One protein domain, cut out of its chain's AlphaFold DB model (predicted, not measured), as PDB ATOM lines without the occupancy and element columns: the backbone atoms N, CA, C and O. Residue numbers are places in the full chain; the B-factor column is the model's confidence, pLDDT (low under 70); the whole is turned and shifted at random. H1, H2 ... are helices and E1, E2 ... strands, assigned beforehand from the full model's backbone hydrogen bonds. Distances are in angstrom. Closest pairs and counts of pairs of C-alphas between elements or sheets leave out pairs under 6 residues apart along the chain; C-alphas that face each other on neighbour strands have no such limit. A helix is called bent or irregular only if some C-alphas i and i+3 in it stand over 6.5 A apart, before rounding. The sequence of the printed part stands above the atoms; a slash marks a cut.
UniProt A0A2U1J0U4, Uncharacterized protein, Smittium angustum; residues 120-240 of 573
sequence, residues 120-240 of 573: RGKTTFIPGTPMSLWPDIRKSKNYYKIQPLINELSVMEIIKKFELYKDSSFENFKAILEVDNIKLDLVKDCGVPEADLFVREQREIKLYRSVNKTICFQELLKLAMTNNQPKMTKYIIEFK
ATOM      1  N   ARG A 120      15.357  90.903 158.233       93.56
ATOM      2  CA  ARG A 120      15.011  91.643 157.021       93.56
ATOM      3  C   ARG A 120      14.863  90.671 155.851       93.56
ATOM      4  O   ARG A 120      15.859  90.177 155.328       93.56
ATOM      5  N   GLY A 121      13.627  90.415 155.436       90.50
ATOM      6  CA  GLY A 121      13.307  89.613 154.256       90.50
ATOM      7  C   GLY A 121      13.216  90.481 153.003       90.50
ATOM      8  O   GLY A 121      12.630  91.562 153.040       90.50
ATOM      9  N   LYS A 122      13.790  90.034 151.882       91.50
ATOM     10  CA  LYS A 122      13.583  90.690 150.581       91.50
ATOM     11  C   LYS A 122      12.153  90.423 150.102       91.50
ATOM     12  O   LYS A 122      11.648  89.319 150.277       91.50
ATOM     13  N   THR A 123      11.507  91.418 149.500       88.38
ATOM     14  CA  THR A 123      10.148  91.294 148.958       88.38
ATOM     15  C   THR A 123      10.027  91.984 147.597       88.38
ATOM     16  O   THR A 123      10.953  92.665 147.148       88.38
ATOM     17  N   THR A 124       8.902  91.773 146.923       85.56
ATOM     18  CA  THR A 124       8.532  92.431 145.669       85.56
ATOM     19  C   THR A 124       7.360  93.370 145.925       85.56
ATOM     20  O   THR A 124       6.516  93.110 146.779       85.56
ATOM     21  N   PHE A 125       7.314  94.483 145.196       82.62
ATOM     22  CA  PHE A 125       6.207  95.431 145.259       82.62
ATOM     23  C   PHE A 125       5.635  95.628 143.862       82.62
ATOM     24  O   PHE A 125       6.382  95.911 142.923       82.62
ATOM     25  N   ILE A 126       4.318  95.476 143.746       79.75
ATOM     26  CA  ILE A 126       3.564  95.696 142.515       79.75
ATOM     27  C   ILE A 126       2.595  96.860 142.781       79.75
ATOM     28  O   ILE A 126       1.849  96.805 143.765       79.75
ATOM     29  N   PRO A 127       2.586  97.920 141.953       70.44
ATOM     30  CA  PRO A 127       1.603  98.997 142.070       70.44
ATOM     31  C   PRO A 127       0.168  98.445 142.087       70.44
ATOM     32  O   PRO A 127      -0.166  97.580 141.285       70.44
ATOM     33  N   GLY A 128      -0.663  98.910 143.026       66.88
ATOM     34  CA  GLY A 128      -2.028  98.397 143.240       66.88
ATOM     35  C   GLY A 128      -2.153  97.290 144.297       66.88
ATOM     36  O   GLY A 128      -3.261  96.850 144.597       66.88
ATOM     37  N   THR A 129      -1.048  96.851 144.910       71.31
ATOM     38  CA  THR A 129      -1.108  95.908 146.041       71.31
ATOM     39  C   THR A 129      -1.807  96.561 147.252       71.31
ATOM     40  O   THR A 129      -1.505  97.720 147.550       71.31
ATOM     41  N   PRO A 130      -2.682  95.854 148.001       67.69
ATOM     42  CA  PRO A 130      -3.279  96.373 149.232       67.69
ATOM     43  C   PRO A 130      -2.237  96.858 150.247       67.69
ATOM     44  O   PRO A 130      -1.195  96.224 150.425       67.69
ATOM     45  N   MET A 131      -2.554  97.938 150.969       69.44
ATOM     46  CA  MET A 131      -1.644  98.579 151.934       69.44
ATOM     47  C   MET A 131      -1.090  97.620 153.002       69.44
ATOM     48  O   MET A 131       0.051  97.746 153.433       69.44
ATOM     49  N   SER A 132      -1.856  96.598 153.389       65.38
ATOM     50  CA  SER A 132      -1.440  95.567 154.356       65.38
ATOM     51  C   SER A 132      -0.254  94.704 153.894       65.38
ATOM     52  O   SER A 132       0.416  94.062 154.711       65.38
ATOM     53  N   LEU A 133       0.015  94.675 152.590       70.62
ATOM     54  CA  LEU A 133       1.071  93.885 151.963       70.62
ATOM     55  C   LEU A 133       2.254  94.740 151.500       70.62
ATOM     56  O   LEU A 133       3.197  94.196 150.926       70.62
ATOM     57  N   TRP A 134       2.231  96.047 151.762       83.50
ATOM     58  CA  TRP A 134       3.313  96.937 151.363       83.50
ATOM     59  C   TRP A 134       4.651  96.566 152.034       83.50
ATOM     60  O   TRP A 134       4.667  95.985 153.130       83.50
ATOM     61  N   PRO A 135       5.788  96.860 151.373       90.00
ATOM     62  CA  PRO A 135       7.106  96.790 151.991       90.00
ATOM     63  C   PRO A 135       7.239  97.777 153.151       90.00
ATOM     64  O   PRO A 135       6.577  98.809 153.167       90.00
ATOM     65  N   ASP A 136       8.166  97.504 154.068       92.94
ATOM     66  CA  ASP A 136       8.505  98.457 155.135       92.94
ATOM     67  C   ASP A 136       9.675  99.364 154.714       92.94
ATOM     68  O   ASP A 136       9.767 100.518 155.124       92.94
ATOM     69  N   ILE A 137      10.578  98.839 153.875       94.25
ATOM     70  CA  ILE A 137      11.836  99.491 153.495       94.25
ATOM     71  C   ILE A 137      11.979  99.476 151.973       94.25
ATOM     72  O   ILE A 137      11.814  98.431 151.332       94.25
ATOM     73  N   ARG A 138      12.387 100.609 151.402       91.75
ATOM     74  CA  ARG A 138      12.844 100.741 150.017       91.75
ATOM     75  C   ARG A 138      14.281 101.229 150.003       91.75
ATOM     76  O   ARG A 138      14.549 102.389 150.288       91.75
ATOM     77  N   LYS A 139      15.195 100.355 149.583       89.56
ATOM     78  CA  LYS A 139      16.605 100.707 149.416       89.56
ATOM     79  C   LYS A 139      17.028 100.501 147.970       89.56
ATOM     80  O   LYS A 139      17.069  99.372 147.470       89.56
ATOM     81  N   SER A 140      17.338 101.602 147.291       85.44
ATOM     82  CA  SER A 140      17.637 101.618 145.852       85.44
ATOM     83  C   SER A 140      16.495 100.976 145.037       85.44
ATOM     84  O   SER A 140      15.363 101.446 145.111       85.44
ATOM     85  N   LYS A 141      16.758  99.898 144.277       84.12
ATOM     86  CA  LYS A 141      15.752  99.153 143.491       84.12
ATOM     87  C   LYS A 141      15.159  97.936 144.225       84.12
ATOM     88  O   LYS A 141      14.460  97.140 143.605       84.12
ATOM     89  N   ASN A 142      15.466  97.742 145.509       90.88
ATOM     90  CA  ASN A 142      15.016  96.581 146.279       90.88
ATOM     91  C   ASN A 142      14.030  96.980 147.383       90.88
ATOM     92  O   ASN A 142      14.182  98.020 148.028       90.88
ATOM     93  N   TYR A 143      13.073  96.091 147.640       92.62
ATOM     94  CA  TYR A 143      12.093  96.217 148.712       92.62
ATOM     95  C   TYR A 143      12.356  95.176 149.793       92.62
ATOM     96  O   TYR A 143      12.741  94.038 149.498       92.62
ATOM     97  N   TYR A 144      12.134  95.556 151.048       93.88
ATOM     98  CA  TYR A 144      12.295  94.655 152.180       93.88
ATOM     99  C   TYR A 144      11.136  94.767 153.162       93.88
ATOM    100  O   TYR A 144      10.501  95.814 153.297       93.88
ATOM    101  N   LYS A 145      10.905  93.665 153.873       92.25
ATOM    102  CA  LYS A 145       9.941  93.552 154.958       92.25
ATOM    103  C   LYS A 145      10.649  93.071 156.222       92.25
ATOM    104  O   LYS A 145      11.453  92.138 156.176       92.25
ATOM    105  N   ILE A 146      10.353  93.710 157.341       93.88
ATOM    106  CA  ILE A 146      10.709  93.261 158.679       93.88
ATOM    107  C   ILE A 146       9.742  92.147 159.070       93.88
ATOM    108  O   ILE A 146       8.520  92.334 159.097       93.88
ATOM    109  N   GLN A 147      10.312  90.977 159.340       91.81
ATOM    110  CA  GLN A 147       9.597  89.748 159.665       91.81
ATOM    111  C   GLN A 147      10.097  89.189 161.000       91.81
ATOM    112  O   GLN A 147      11.283  89.348 161.302       91.81
ATOM    113  N   PRO A 148       9.244  88.505 161.780       92.81
ATOM    114  CA  PRO A 148       9.699  87.784 162.963       92.81
ATOM    115  C   PRO A 148      10.739  86.717 162.588       92.81
ATOM    116  O   PRO A 148      10.760  86.210 161.461       92.81
ATOM    117  N   LEU A 149      11.609  86.357 163.537       89.81
ATOM    118  CA  LEU A 149      12.491  85.189 163.370       89.81
ATOM    119  C   LEU A 149      11.714  83.866 163.328       89.81
ATOM    120  O   LEU A 149      12.169  82.896 162.721       89.81
ATOM    121  N   ILE A 150      10.547  83.836 163.969       89.12
ATOM    122  CA  ILE A 150       9.604  82.720 163.936       89.12
ATOM    123  C   ILE A 150       8.899  82.721 162.572       89.12
ATOM    124  O   ILE A 150       8.265  83.706 162.208       89.12
ATOM    125  N   ASN A 151       9.033  81.629 161.816       84.62
ATOM    126  CA  ASN A 151       8.569  81.543 160.422       84.62
ATOM    127  C   ASN A 151       7.161  80.950 160.279       84.62
ATOM    128  O   ASN A 151       6.620  80.934 159.176       84.62
ATOM    129  N   GLU A 152       6.612  80.410 161.364       88.50
ATOM    130  CA  GLU A 152       5.289  79.790 161.400       88.50
ATOM    131  C   GLU A 152       4.206  80.781 160.970       88.50
ATOM    132  O   GLU A 152       4.237  81.964 161.324       88.50
ATOM    133  N   LEU A 153       3.229  80.280 160.216       83.31
ATOM    134  CA  LEU A 153       2.171  81.105 159.643       83.31
ATOM    135  C   LEU A 153       0.954  81.193 160.562       83.31
ATOM    136  O   LEU A 153       0.071  82.007 160.303       83.31
ATOM    137  N   SER A 154       0.904  80.411 161.647       86.38
ATOM    138  CA  SER A 154      -0.139  80.522 162.669       86.38
ATOM    139  C   SER A 154       0.374  80.410 164.105       86.38
ATOM    140  O   SER A 154       1.351  79.723 164.394       86.38
ATOM    141  N   VAL A 155      -0.347  81.031 165.039       87.81
ATOM    142  CA  VAL A 155      -0.095  80.915 166.480       87.81
ATOM    143  C   VAL A 155      -0.206  79.463 166.956       87.81
ATOM    144  O   VAL A 155       0.595  79.032 167.782       87.81
ATOM    145  N   MET A 156      -1.122  78.667 166.397       89.00
ATOM    146  CA  MET A 156      -1.221  77.240 166.729       89.00
ATOM    147  C   MET A 156       0.022  76.442 166.326       89.00
ATOM    148  O   MET A 156       0.463  75.576 167.083       89.00
ATOM    149  N   GLU A 157       0.620  76.729 165.168       90.38
ATOM    150  CA  GLU A 157       1.892  76.113 164.767       90.38
ATOM    151  C   GLU A 157       3.021  76.498 165.722       90.38
ATOM    152  O   GLU A 157       3.805  75.632 166.114       90.38
ATOM    153  N   ILE A 158       3.064  77.761 166.162       90.56
ATOM    154  CA  ILE A 158       4.018  78.220 167.179       90.56
ATOM    155  C   ILE A 158       3.806  77.437 168.480       90.56
ATOM    156  O   ILE A 158       4.751  76.859 169.014       90.56
ATOM    157  N   ILE A 159       2.570  77.332 168.973       92.44
ATOM    158  CA  ILE A 159       2.262  76.591 170.203       92.44
ATOM    159  C   ILE A 159       2.733  75.135 170.115       92.44
ATOM    160  O   ILE A 159       3.355  74.639 171.055       92.44
ATOM    161  N   LYS A 160       2.485  74.456 168.990       91.81
ATOM    162  CA  LYS A 160       2.922  73.067 168.777       91.81
ATOM    163  C   LYS A 160       4.441  72.957 168.696       91.81
ATOM    164  O   LYS A 160       5.036  72.166 169.422       91.81
ATOM    165  N   LYS A 161       5.079  73.769 167.848       88.12
ATOM    166  CA  LYS A 161       6.529  73.738 167.607       88.12
ATOM    167  C   LYS A 161       7.340  74.026 168.866       88.12
ATOM    168  O   LYS A 161       8.390  73.418 169.074       88.12
ATOM    169  N   PHE A 162       6.871  74.965 169.682       88.12
ATOM    170  CA  PHE A 162       7.524  75.372 170.923       88.12
ATOM    171  C   PHE A 162       6.963  74.644 172.153       88.12
ATOM    172  O   PHE A 162       7.329  74.984 173.273       88.12
ATOM    173  N   GLU A 163       6.096  73.644 171.954       91.12
ATOM    174  CA  GLU A 163       5.462  72.848 173.012       91.12
ATOM    175  C   GLU A 163       4.856  73.707 174.138       91.12
ATOM    176  O   GLU A 163       4.935  73.377 175.323       91.12
ATOM    177  N   LEU A 164       4.252  74.840 173.774       92.12
ATOM    178  CA  LEU A 164       3.737  75.821 174.733       92.12
ATOM    179  C   LEU A 164       2.484  75.331 175.459       92.12
ATOM    180  O   LEU A 164       2.096  75.913 176.461       92.12
ATOM    181  N   TYR A 165       1.893  74.227 175.003       92.06
ATOM    182  CA  TYR A 165       0.816  73.523 175.695       92.06
ATOM    183  C   TYR A 165       1.276  72.832 176.994       92.06
ATOM    184  O   TYR A 165       0.436  72.340 177.745       92.06
ATOM    185  N   LYS A 166       2.590  72.754 177.263       92.31
ATOM    186  CA  LYS A 166       3.135  72.200 178.510       92.31
ATOM    187  C   LYS A 166       3.047  73.206 179.656       92.31
ATOM    188  O   LYS A 166       3.375  74.379 179.495       92.31
ATOM    189  N   ASP A 167       2.743  72.719 180.852       92.12
ATOM    190  CA  ASP A 167       2.654  73.495 182.090       92.12
ATOM    191  C   ASP A 167       3.972  74.208 182.430       92.12
ATOM    192  O   ASP A 167       3.967  75.329 182.942       92.12
ATOM    193  N   SER A 168       5.113  73.599 182.084       88.38
ATOM    194  CA  SER A 168       6.442  74.212 182.232       88.38
ATOM    195  C   SER A 168       6.649  75.447 181.353       88.38
ATOM    196  O   SER A 168       7.512  76.269 181.645       88.38
ATOM    197  N   SER A 169       5.875  75.569 180.276       90.06
ATOM    198  CA  SER A 169       5.955  76.643 179.283       90.06
ATOM    199  C   SER A 169       4.792  77.627 179.405       90.06
ATOM    200  O   SER A 169       4.601  78.466 178.531       90.06
ATOM    201  N   PHE A 170       4.013  77.551 180.486       89.25
ATOM    202  CA  PHE A 170       2.757  78.282 180.624       89.25
ATOM    203  C   PHE A 170       2.903  79.810 180.541       89.25
ATOM    204  O   PHE A 170       2.098  80.477 179.899       89.25
ATOM    205  N   GLU A 171       3.951  80.383 181.134       89.50
ATOM    206  CA  GLU A 171       4.189  81.831 181.017       89.50
ATOM    207  C   GLU A 171       4.619  82.227 179.593       89.50
ATOM    208  O   GLU A 171       4.264  83.297 179.107       89.50
ATOM    209  N   ASN A 172       5.305  81.335 178.871       91.19
ATOM    210  CA  ASN A 172       5.643  81.550 177.461       91.19
ATOM    211  C   ASN A 172       4.404  81.425 176.563       91.19
ATOM    212  O   ASN A 172       4.289  82.135 175.568       91.19
ATOM    213  N   PHE A 173       3.463  80.548 176.917       91.56
ATOM    214  CA  PHE A 173       2.169  80.459 176.249       91.56
ATOM    215  C   PHE A 173       1.388  81.771 176.361       91.56
ATOM    216  O   PHE A 173       0.934  82.282 175.341       91.56
ATOM    217  N   LYS A 174       1.301  82.369 177.559       88.00
ATOM    218  CA  LYS A 174       0.668  83.689 177.730       88.00
ATOM    219  C   LYS A 174       1.321  84.762 176.861       88.00
ATOM    220  O   LYS A 174       0.616  85.519 176.209       88.00
ATOM    221  N   ALA A 175       2.651  84.768 176.783       89.06
ATOM    222  CA  ALA A 175       3.384  85.701 175.928       89.06
ATOM    223  C   ALA A 175       2.986  85.591 174.446       89.06
ATOM    224  O   ALA A 175       2.952  86.590 173.730       89.06
ATOM    225  N   ILE A 176       2.662  84.380 173.980       90.69
ATOM    226  CA  ILE A 176       2.173  84.153 172.617       90.69
ATOM    227  C   ILE A 176       0.752  84.684 172.403       90.69
ATOM    228  O   ILE A 176       0.444  85.123 171.296       90.69
ATOM    229  N   LEU A 177      -0.100  84.699 173.428       84.81
ATOM    230  CA  LEU A 177      -1.444  85.281 173.314       84.81
ATOM    231  C   LEU A 177      -1.396  86.793 173.055       84.81
ATOM    232  O   LEU A 177      -2.277  87.329 172.393       84.81
ATOM    233  N   GLU A 178      -0.347  87.464 173.528       83.38
ATOM    234  CA  GLU A 178      -0.149  88.913 173.395       83.38
ATOM    235  C   GLU A 178       0.808  89.292 172.253       83.38
ATOM    236  O   GLU A 178       1.222  90.447 172.118       83.38
ATOM    237  N   VAL A 179       1.183  88.325 171.409       85.81
ATOM    238  CA  VAL A 179       2.235  88.493 170.396       85.81
ATOM    239  C   VAL A 179       1.911  89.586 169.369       85.81
ATOM    240  O   VAL A 179       2.798  90.167 168.742       85.81
ATOM    241  N   ASP A 180       0.634  89.914 169.193       81.19
ATOM    242  CA  ASP A 180       0.194  90.911 168.231       81.19
ATOM    243  C   ASP A 180       0.260  92.361 168.723       81.19
ATOM    244  O   ASP A 180       0.119  93.294 167.921       81.19
ATOM    245  N   ASN A 181       0.533  92.535 170.013       85.12
ATOM    246  CA  ASN A 181       0.862  93.814 170.624       85.12
ATOM    247  C   ASN A 181       2.358  94.133 170.505       85.12
ATOM    248  O   ASN A 181       2.781  95.238 170.847       85.12
ATOM    249  N   ILE A 182       3.167  93.207 169.976       90.94
ATOM    250  CA  ILE A 182       4.584  93.448 169.706       90.94
ATOM    251  C   ILE A 182       4.711  94.393 168.511       90.94
ATOM    252  O   ILE A 182       4.629  93.995 167.341       90.94
ATOM    253  N   LYS A 183       4.917  95.666 168.838       93.69
ATOM    254  CA  LYS A 183       5.273  96.717 167.893       93.69
ATOM    255  C   LYS A 183       6.784  96.913 167.849       93.69
ATOM    256  O   LYS A 183       7.448  96.758 168.873       93.69
ATOM    257  N   LEU A 184       7.287  97.259 166.670       94.69
ATOM    258  CA  LEU A 184       8.654  97.724 166.457       94.69
ATOM    259  C   LEU A 184       8.623  99.091 165.779       94.69
ATOM    260  O   LEU A 184       7.856  99.292 164.832       94.69
ATOM    261  N   ASP A 185       9.488  99.987 166.237       95.56
ATOM    262  CA  ASP A 185       9.863 101.209 165.538       95.56
ATOM    263  C   ASP A 185      10.950 100.868 164.505       95.56
ATOM    264  O   ASP A 185      12.047 100.409 164.837       95.56
ATOM    265  N   LEU A 186      10.650 101.083 163.225       94.62
ATOM    266  CA  LEU A 186      11.552 100.758 162.121       94.62
ATOM    267  C   LEU A 186      12.891 101.507 162.220       94.62
ATOM    268  O   LEU A 186      13.921 100.980 161.802       94.62
ATOM    269  N   VAL A 187      12.909 102.709 162.792       93.62
ATOM    270  CA  VAL A 187      14.122 103.521 162.919       93.62
ATOM    271  C   VAL A 187      14.876 103.147 164.189       93.62
ATOM    272  O   VAL A 187      16.053 102.793 164.121       93.62
ATOM    273  N   LYS A 188      14.205 103.201 165.344       94.31
ATOM    274  CA  LYS A 188      14.845 103.005 166.654       94.31
ATOM    275  C   LYS A 188      15.200 101.548 166.924       94.31
ATOM    276  O   LYS A 188      16.312 101.276 167.364       94.31
ATOM    277  N   ASP A 189      14.280 100.629 166.642       93.25
ATOM    278  CA  ASP A 189      14.448  99.214 166.981       93.25
ATOM    279  C   ASP A 189      15.098  98.438 165.833       93.25
ATOM    280  O   ASP A 189      15.909  97.539 166.064       93.25
ATOM    281  N   CYS A 190      14.758  98.779 164.583       93.12
ATOM    282  CA  CYS A 190      15.284  98.075 163.411       93.12
ATOM    283  C   CYS A 190      16.517  98.724 162.768       93.12
ATOM    284  O   CYS A 190      17.113  98.118 161.872       93.12
ATOM    285  N   GLY A 191      16.912  99.927 163.202       93.00
ATOM    286  CA  GLY A 191      18.068 100.644 162.658       93.00
ATOM    287  C   GLY A 191      17.907 101.041 161.186       93.00
ATOM    288  O   GLY A 191      18.902 101.145 160.464       93.00
ATOM    289  N   VAL A 192      16.671 101.203 160.703       93.38
ATOM    290  CA  VAL A 192      16.386 101.614 159.323       93.38
ATOM    291  C   VAL A 192      16.498 103.138 159.224       93.38
ATOM    292  O   VAL A 192      15.800 103.841 159.953       93.38
ATOM    293  N   PRO A 193      17.334 103.688 158.324       93.31
ATOM    294  CA  PRO A 193      17.364 105.129 158.090       93.31
ATOM    295  C   PRO A 193      15.991 105.649 157.644       93.31
ATOM    296  O   PRO A 193      15.349 105.026 156.801       93.31
ATOM    297  N   GLU A 194      15.564 106.821 158.125       92.31
ATOM    298  CA  GLU A 194      14.261 107.409 157.752       92.31
ATOM    299  C   GLU A 194      14.080 107.563 156.232       92.31
ATOM    300  O   GLU A 194      12.987 107.381 155.704       92.31
ATOM    301  N   ALA A 195      15.170 107.848 155.513       90.81
ATOM    302  CA  ALA A 195      15.175 107.973 154.057       90.81
ATOM    303  C   ALA A 195      14.890 106.650 153.316       90.81
ATOM    304  O   ALA A 195      14.441 106.688 152.169       90.81
ATOM    305  N   ASP A 196      15.136 105.507 153.964       93.12
ATOM    306  CA  ASP A 196      14.935 104.167 153.406       93.12
ATOM    307  C   ASP A 196      13.528 103.611 153.724       93.12
ATOM    308  O   ASP A 196      13.192 102.515 153.270       93.12
ATOM    309  N   LEU A 197      12.681 104.323 154.483       92.50
ATOM    310  CA  LEU A 197      11.303 103.896 154.760       92.50
ATOM    311  C   LEU A 197      10.453 103.900 153.480       92.50
ATOM    312  O   LEU A 197      10.541 104.814 152.658       92.50
ATOM    313  N   PHE A 198       9.611 102.876 153.306       90.12
ATOM    314  CA  PHE A 198       8.711 102.798 152.149       90.12
ATOM    315  C   PHE A 198       7.608 103.872 152.210       90.12
ATOM    316  O   PHE A 198       7.363 104.546 151.211       90.12
ATOM    317  N   VAL A 199       7.012 104.072 153.391       87.94
ATOM    318  CA  VAL A 199       6.096 105.178 153.719       87.94
ATOM    319  C   VAL A 199       6.733 105.978 154.853       87.94
ATOM    320  O   VAL A 199       7.014 105.417 155.912       87.94
ATOM    321  N   ARG A 200       6.998 107.272 154.645       81.81
ATOM    322  CA  ARG A 200       7.792 108.091 155.584       81.81
ATOM    323  C   ARG A 200       7.100 108.289 156.932       81.81
ATOM    324  O   ARG A 200       7.761 108.361 157.964       81.81
ATOM    325  N   GLU A 201       5.777 108.358 156.915       83.50
ATOM    326  CA  GLU A 201       4.926 108.569 158.084       83.50
ATOM    327  C   GLU A 201       4.741 107.278 158.902       83.50
ATOM    328  O   GLU A 201       4.376 107.326 160.077       83.50
ATOM    329  N   GLN A 202       5.026 106.108 158.317       83.25
ATOM    330  CA  GLN A 202       4.818 104.812 158.956       83.25
ATOM    331  C   GLN A 202       6.090 104.327 159.659       83.25
ATOM    332  O   GLN A 202       6.874 103.554 159.111       83.25
ATOM    333  N   ARG A 203       6.285 104.765 160.907       90.56
ATOM    334  CA  ARG A 203       7.440 104.357 161.731       90.56
ATOM    335  C   ARG A 203       7.210 103.089 162.541       90.56
ATOM    336  O   ARG A 203       8.157 102.349 162.777       90.56
ATOM    337  N   GLU A 204       5.974 102.831 162.958       92.25
ATOM    338  CA  GLU A 204       5.638 101.660 163.766       92.25
ATOM    339  C   GLU A 204       4.998 100.553 162.927       92.25
ATOM    340  O   GLU A 204       4.095 100.787 162.118       92.25
ATOM    341  N   ILE A 205       5.407  99.314 163.191       91.06
ATOM    342  CA  ILE A 205       4.789  98.116 162.622       91.06
ATOM    343  C   ILE A 205       4.453  97.103 163.714       91.06
ATOM    344  O   ILE A 205       5.194  96.934 164.675       91.06
ATOM    345  N   LYS A 206       3.362  96.350 163.534       90.94
ATOM    346  CA  LYS A 206       3.140  95.106 164.288       90.94
ATOM    347  C   LYS A 206       4.022  94.008 163.691       90.94
ATOM    348  O   LYS A 206       3.894  93.704 162.500       90.94
ATOM    349  N   LEU A 207       4.902  93.400 164.489       92.25
ATOM    350  CA  LEU A 207       5.865  92.405 163.999       92.25
ATOM    351  C   LEU A 207       5.156  91.172 163.412       92.25
ATOM    352  O   LEU A 207       5.450  90.757 162.295       92.25
ATOM    353  N   TYR A 208       4.132  90.664 164.100       88.88
ATOM    354  CA  TYR A 208       3.378  89.461 163.723       88.88
ATOM    355  C   TYR A 208       2.137  89.749 162.856       88.88
ATOM    356  O   TYR A 208       1.178  88.981 162.844       88.88
ATOM    357  N   ARG A 209       2.130  90.855 162.096       85.56
ATOM    358  CA  ARG A 209       0.979  91.289 161.269       85.56
ATOM    359  C   ARG A 209       0.559  90.325 160.154       85.56
ATOM    360  O   ARG A 209      -0.518  90.494 159.599       85.56
ATOM    361  N   SER A 210       1.398  89.349 159.813       79.94
ATOM    362  CA  SER A 210       1.127  88.348 158.769       79.94
ATOM    363  C   SER A 210       0.878  86.937 159.316       79.94
ATOM    364  O   SER A 210       0.691  86.023 158.523       79.94
ATOM    365  N   VAL A 211       0.881  86.749 160.640       80.75
ATOM    366  CA  VAL A 211       0.638  85.446 161.277       80.75
ATOM    367  C   VAL A 211      -0.852  85.300 161.585       80.75
ATOM    368  O   VAL A 211      -1.467  86.217 162.129       80.75
ATOM    369  N   ASN A 212      -1.435  84.145 161.260       77.94
ATOM    370  CA  ASN A 212      -2.783  83.773 161.671       77.94
ATOM    371  C   ASN A 212      -2.824  83.603 163.196       77.94
ATOM    372  O   ASN A 212      -2.173  82.726 163.761       77.94
ATOM    373  N   LYS A 213      -3.594  84.452 163.869       77.81
ATOM    374  CA  LYS A 213      -3.626  84.516 165.334       77.81
ATOM    375  C   LYS A 213      -4.629  83.560 165.962       77.81
ATOM    376  O   LYS A 213      -4.668  83.448 167.183       77.81
ATOM    377  N   THR A 214      -5.445  82.893 165.155       72.38
ATOM    378  CA  THR A 214      -6.515  82.059 165.676       72.38
ATOM    379  C   THR A 214      -5.956  80.839 166.398       72.38
ATOM    380  O   THR A 214      -5.116  80.103 165.871       72.38
ATOM    381  N   ILE A 215      -6.453  80.617 167.614       78.38
ATOM    382  CA  ILE A 215      -6.141  79.455 168.442       78.38
ATOM    383  C   ILE A 215      -7.331  78.506 168.403       78.38
ATOM    384  O   ILE A 215      -8.422  78.838 168.859       78.38
ATOM    385  N   CYS A 216      -7.112  77.291 167.904       76.69
ATOM    386  CA  CYS A 216      -8.090  76.222 168.045       76.69
ATOM    387  C   CYS A 216      -8.020  75.681 169.478       76.69
ATOM    388  O   CYS A 216      -7.243  74.777 169.786       76.69
ATOM    389  N   PHE A 217      -8.826  76.248 170.378       78.00
ATOM    390  CA  PHE A 217      -8.826  75.849 171.787       78.00
ATOM    391  C   PHE A 217      -9.241  74.390 172.006       78.00
ATOM    392  O   PHE A 217      -8.752  73.777 172.946       78.00
ATOM    393  N   GLN A 218     -10.082  73.803 171.143       75.31
ATOM    394  CA  GLN A 218     -10.398  72.367 171.207       75.31
ATOM    395  C   GLN A 218      -9.159  71.504 170.945       75.31
ATOM    396  O   GLN A 218      -8.886  70.552 171.674       75.31
ATOM    397  N   GLU A 219      -8.378  71.859 169.925       83.38
ATOM    398  CA  GLU A 219      -7.120  71.180 169.636       83.38
ATOM    399  C   GLU A 219      -6.109  71.379 170.770       83.38
ATOM    400  O   GLU A 219      -5.459  70.423 171.192       83.38
ATOM    401  N   LEU A 220      -5.999  72.602 171.293       87.25
ATOM    402  CA  LEU A 220      -5.109  72.908 172.405       87.25
ATOM    403  C   LEU A 220      -5.501  72.151 173.684       87.25
ATOM    404  O   LEU A 220      -4.628  71.626 174.372       87.25
ATOM    405  N   LEU A 221      -6.802  72.045 173.971       86.44
ATOM    406  CA  LEU A 221      -7.338  71.271 175.090       86.44
ATOM    407  C   LEU A 221      -6.984  69.791 174.934       86.44
ATOM    408  O   LEU A 221      -6.445  69.191 175.860       86.44
ATOM    409  N   LYS A 222      -7.200  69.221 173.741       86.88
ATOM    410  CA  LYS A 222      -6.807  67.841 173.430       86.88
ATOM    411  C   LYS A 222      -5.305  67.630 173.639       86.88
ATOM    412  O   LYS A 222      -4.918  66.669 174.296       86.88
ATOM    413  N   LEU A 223      -4.462  68.540 173.142       93.19
ATOM    414  CA  LEU A 223      -3.011  68.493 173.347       93.19
ATOM    415  C   LEU A 223      -2.643  68.515 174.835       93.19
ATOM    416  O   LEU A 223      -1.851  67.679 175.271       93.19
ATOM    417  N   ALA A 224      -3.221  69.433 175.611       93.50
ATOM    418  CA  ALA A 224      -2.958  69.553 177.043       93.50
ATOM    419  C   ALA A 224      -3.383  68.288 177.810       93.50
ATOM    420  O   ALA A 224      -2.597  67.756 178.595       93.50
ATOM    421  N   MET A 225      -4.575  67.754 177.524       91.12
ATOM    422  CA  MET A 225      -5.102  66.544 178.163       91.12
ATOM    423  C   MET A 225      -4.282  65.301 177.815       91.12
ATOM    424  O   MET A 225      -3.833  64.594 178.713       91.12
ATOM    425  N   THR A 226      -4.021  65.049 176.527       95.88
ATOM    426  CA  THR A 226      -3.241  63.878 176.082       95.88
ATOM    427  C   THR A 226      -1.810  63.891 176.627       95.88
ATOM    428  O   THR A 226      -1.204  62.836 176.787       95.88
ATOM    429  N   ASN A 227      -1.265  65.069 176.947       94.25
ATOM    430  CA  ASN A 227       0.072  65.211 177.518       94.25
ATOM    431  C   ASN A 227       0.078  65.389 179.047       94.25
ATOM    432  O   ASN A 227       1.133  65.710 179.588       94.25
ATOM    433  N   ASN A 228      -1.044  65.191 179.750       95.94
ATOM    434  CA  ASN A 228      -1.156  65.356 181.208       95.94
ATOM    435  C   ASN A 228      -0.683  66.736 181.711       95.94
ATOM    436  O   ASN A 228       0.171  66.823 182.593       95.94
ATOM    437  N   GLN A 229      -1.208  67.819 181.132       96.19
ATOM    438  CA  GLN A 229      -0.864  69.208 181.473       96.19
ATOM    439  C   GLN A 229      -2.041  69.878 182.217       96.19
ATOM    440  O   GLN A 229      -2.855  70.569 181.593       96.19
ATOM    441  N   PRO A 230      -2.234  69.606 183.527       94.44
ATOM    442  CA  PRO A 230      -3.416  70.039 184.273       94.44
ATOM    443  C   PRO A 230      -3.520  71.558 184.429       94.44
ATOM    444  O   PRO A 230      -4.634  72.082 184.380       94.44
ATOM    445  N   LYS A 231      -2.402  72.288 184.576       93.75
ATOM    446  CA  LYS A 231      -2.436  73.757 184.690       93.75
ATOM    447  C   LYS A 231      -2.932  74.377 183.385       93.75
ATOM    448  O   LYS A 231      -3.806  75.239 183.415       93.75
ATOM    449  N   MET A 232      -2.417  73.907 182.249       92.25
ATOM    450  CA  MET A 232      -2.851  74.345 180.929       92.25
ATOM    451  C   MET A 232      -4.305  73.948 180.654       92.25
ATOM    452  O   MET A 232      -5.082  74.769 180.180       92.25
ATOM    453  N   THR A 233      -4.701  72.723 181.002       91.19
ATOM    454  CA  THR A 233      -6.077  72.226 180.822       91.19
ATOM    455  C   THR A 233      -7.070  73.092 181.590       91.19
ATOM    456  O   THR A 233      -8.034  73.589 181.009       91.19
ATOM    457  N   LYS A 234      -6.792  73.341 182.876       87.81
ATOM    458  CA  LYS A 234      -7.592  74.227 183.722       87.81
ATOM    459  C   LYS A 234      -7.676  75.631 183.126       87.81
ATOM    460  O   LYS A 234      -8.775  76.144 182.961       87.81
ATOM    461  N   TYR A 235      -6.539  76.203 182.725       85.75
ATOM    462  CA  TYR A 235      -6.525  77.514 182.083       85.75
ATOM    463  C   TYR A 235      -7.349  77.542 180.805       85.75
ATOM    464  O   TYR A 235      -8.040  78.514 180.589       85.75
ATOM    465  N   ILE A 236      -7.305  76.524 179.944       83.00
ATOM    466  CA  ILE A 236      -8.090  76.536 178.704       83.00
ATOM    467  C   ILE A 236      -9.582  76.487 179.015       83.00
ATOM    468  O   ILE A 236     -10.339  77.185 178.353       83.00
ATOM    469  N   ILE A 237      -9.999  75.702 180.009       76.38
ATOM    470  CA  ILE A 237     -11.401  75.608 180.435       76.38
ATOM    471  C   ILE A 237     -11.879  76.948 181.013       76.38
ATOM    472  O   ILE A 237     -12.916  77.458 180.591       76.38
ATOM    473  N   GLU A 238     -11.092  77.548 181.911       72.69
ATOM    474  CA  GLU A 238     -11.378  78.851 182.529       72.69
ATOM    475  C   GLU A 238     -11.279  80.002 181.513       72.69
ATOM    476  O   GLU A 238     -12.151  80.855 181.439       72.69
ATOM    477  N   PHE A 239     -10.246  80.015 180.670       67.75
ATOM    478  CA  PHE A 239     -10.025  81.032 179.642       67.75
ATOM    479  C   PHE A 239     -11.061  80.946 178.544       67.75
ATOM    480  O   PHE A 239     -11.480  81.989 178.055       67.75
ATOM    481  N   LYS A 240     -11.498  79.745 178.138       58.31
ATOM    482  CA  LYS A 240     -12.632  79.625 177.225       58.31
ATOM    483  C   LYS A 240     -13.826  80.333 177.822       58.31
ATOM    484  O   LYS A 240     -14.523  80.967 177.042       58.31
TER     485      LYS A 240
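This is residues 120 to 240 of the 573 residues of an uncharacterized protein of Smittium angustum (UniProt A0A2U1J0U4). The domain is elongated and has two lobes: a strand lobe at one end, with a small sheet of E1, E3 and E2 and a separate strand hairpin of E4 and E5, and a helix lobe at the other, built of two helical hairpins, H1 with H2 and H3 with H4. Three stretches, residues 149 to 154, 178 to 182 and 207 to 216, run between the lobes. The printed part has 121 residues, with named elements in the order E1 E2 E3 H1 H2 E4 E5 H3 H4; the class is mixed, helices and strands, with under half of the residues in named elements. Both sheets are antiparallel, and the whole is loose, with a radius of gyration of the C-alphas of 18.0 A and spans of 54 by 28 by 21 A.

In the larger sheet, E3 is residues 142 to 148, 19.6 A long, E1 120 to 123, from C-alpha 120 at (15.011, 91.643, 157.021), and E2 137 to 139. E4 is 183 to 185 and E5 204 to 206. H1 is 155 to 161, H2 167 to 177, 15.3 A, H3 217 to 226, 13.9 A, and H4 230 to 240, 15.0 A, ending at C-alpha 240 at (-12.632, 79.625, 177.225).

E3 is the inner strand; N 121 and O 145 of E1 and E3 are 2.9 A apart, and N 144 and O 137 of the hairpin E2 and E3 2.9 A, both within hydrogen-bond range. In the hairpin E4 and E5, N 184 and O 205 are within that range at 2.9 A. H1 and H2 only just touch, with 3 pairs of C-alphas within 8 A, the closest those of Ile 159 and Phe 173, 7.2 A. H2 and H4 touch only at their ends, the closest C-alphas being those of Asp 167 and Met 232, 5.7 A. H3 and H4 touch, opposite ways at a shallow tilt of 17 degrees, the closest C-alphas being those of Ala 224 and Thr 233, 5.6 A. Every O i to N i+4 pair is within hydrogen-bond range in H1, H3 and H4, and 5 of 7 in H2, which is irregular: C-alphas 168 and 171 are 8.0 A apart.

The C-alphas farthest apart, those of Ser 140 and Asn 228, are 54.0 A apart. The printed part has no cut; the links E1 to E2 and E4 to E5 are long. The pLDDT is under 70 at residues 128, 130 to 132 and 239 to 240.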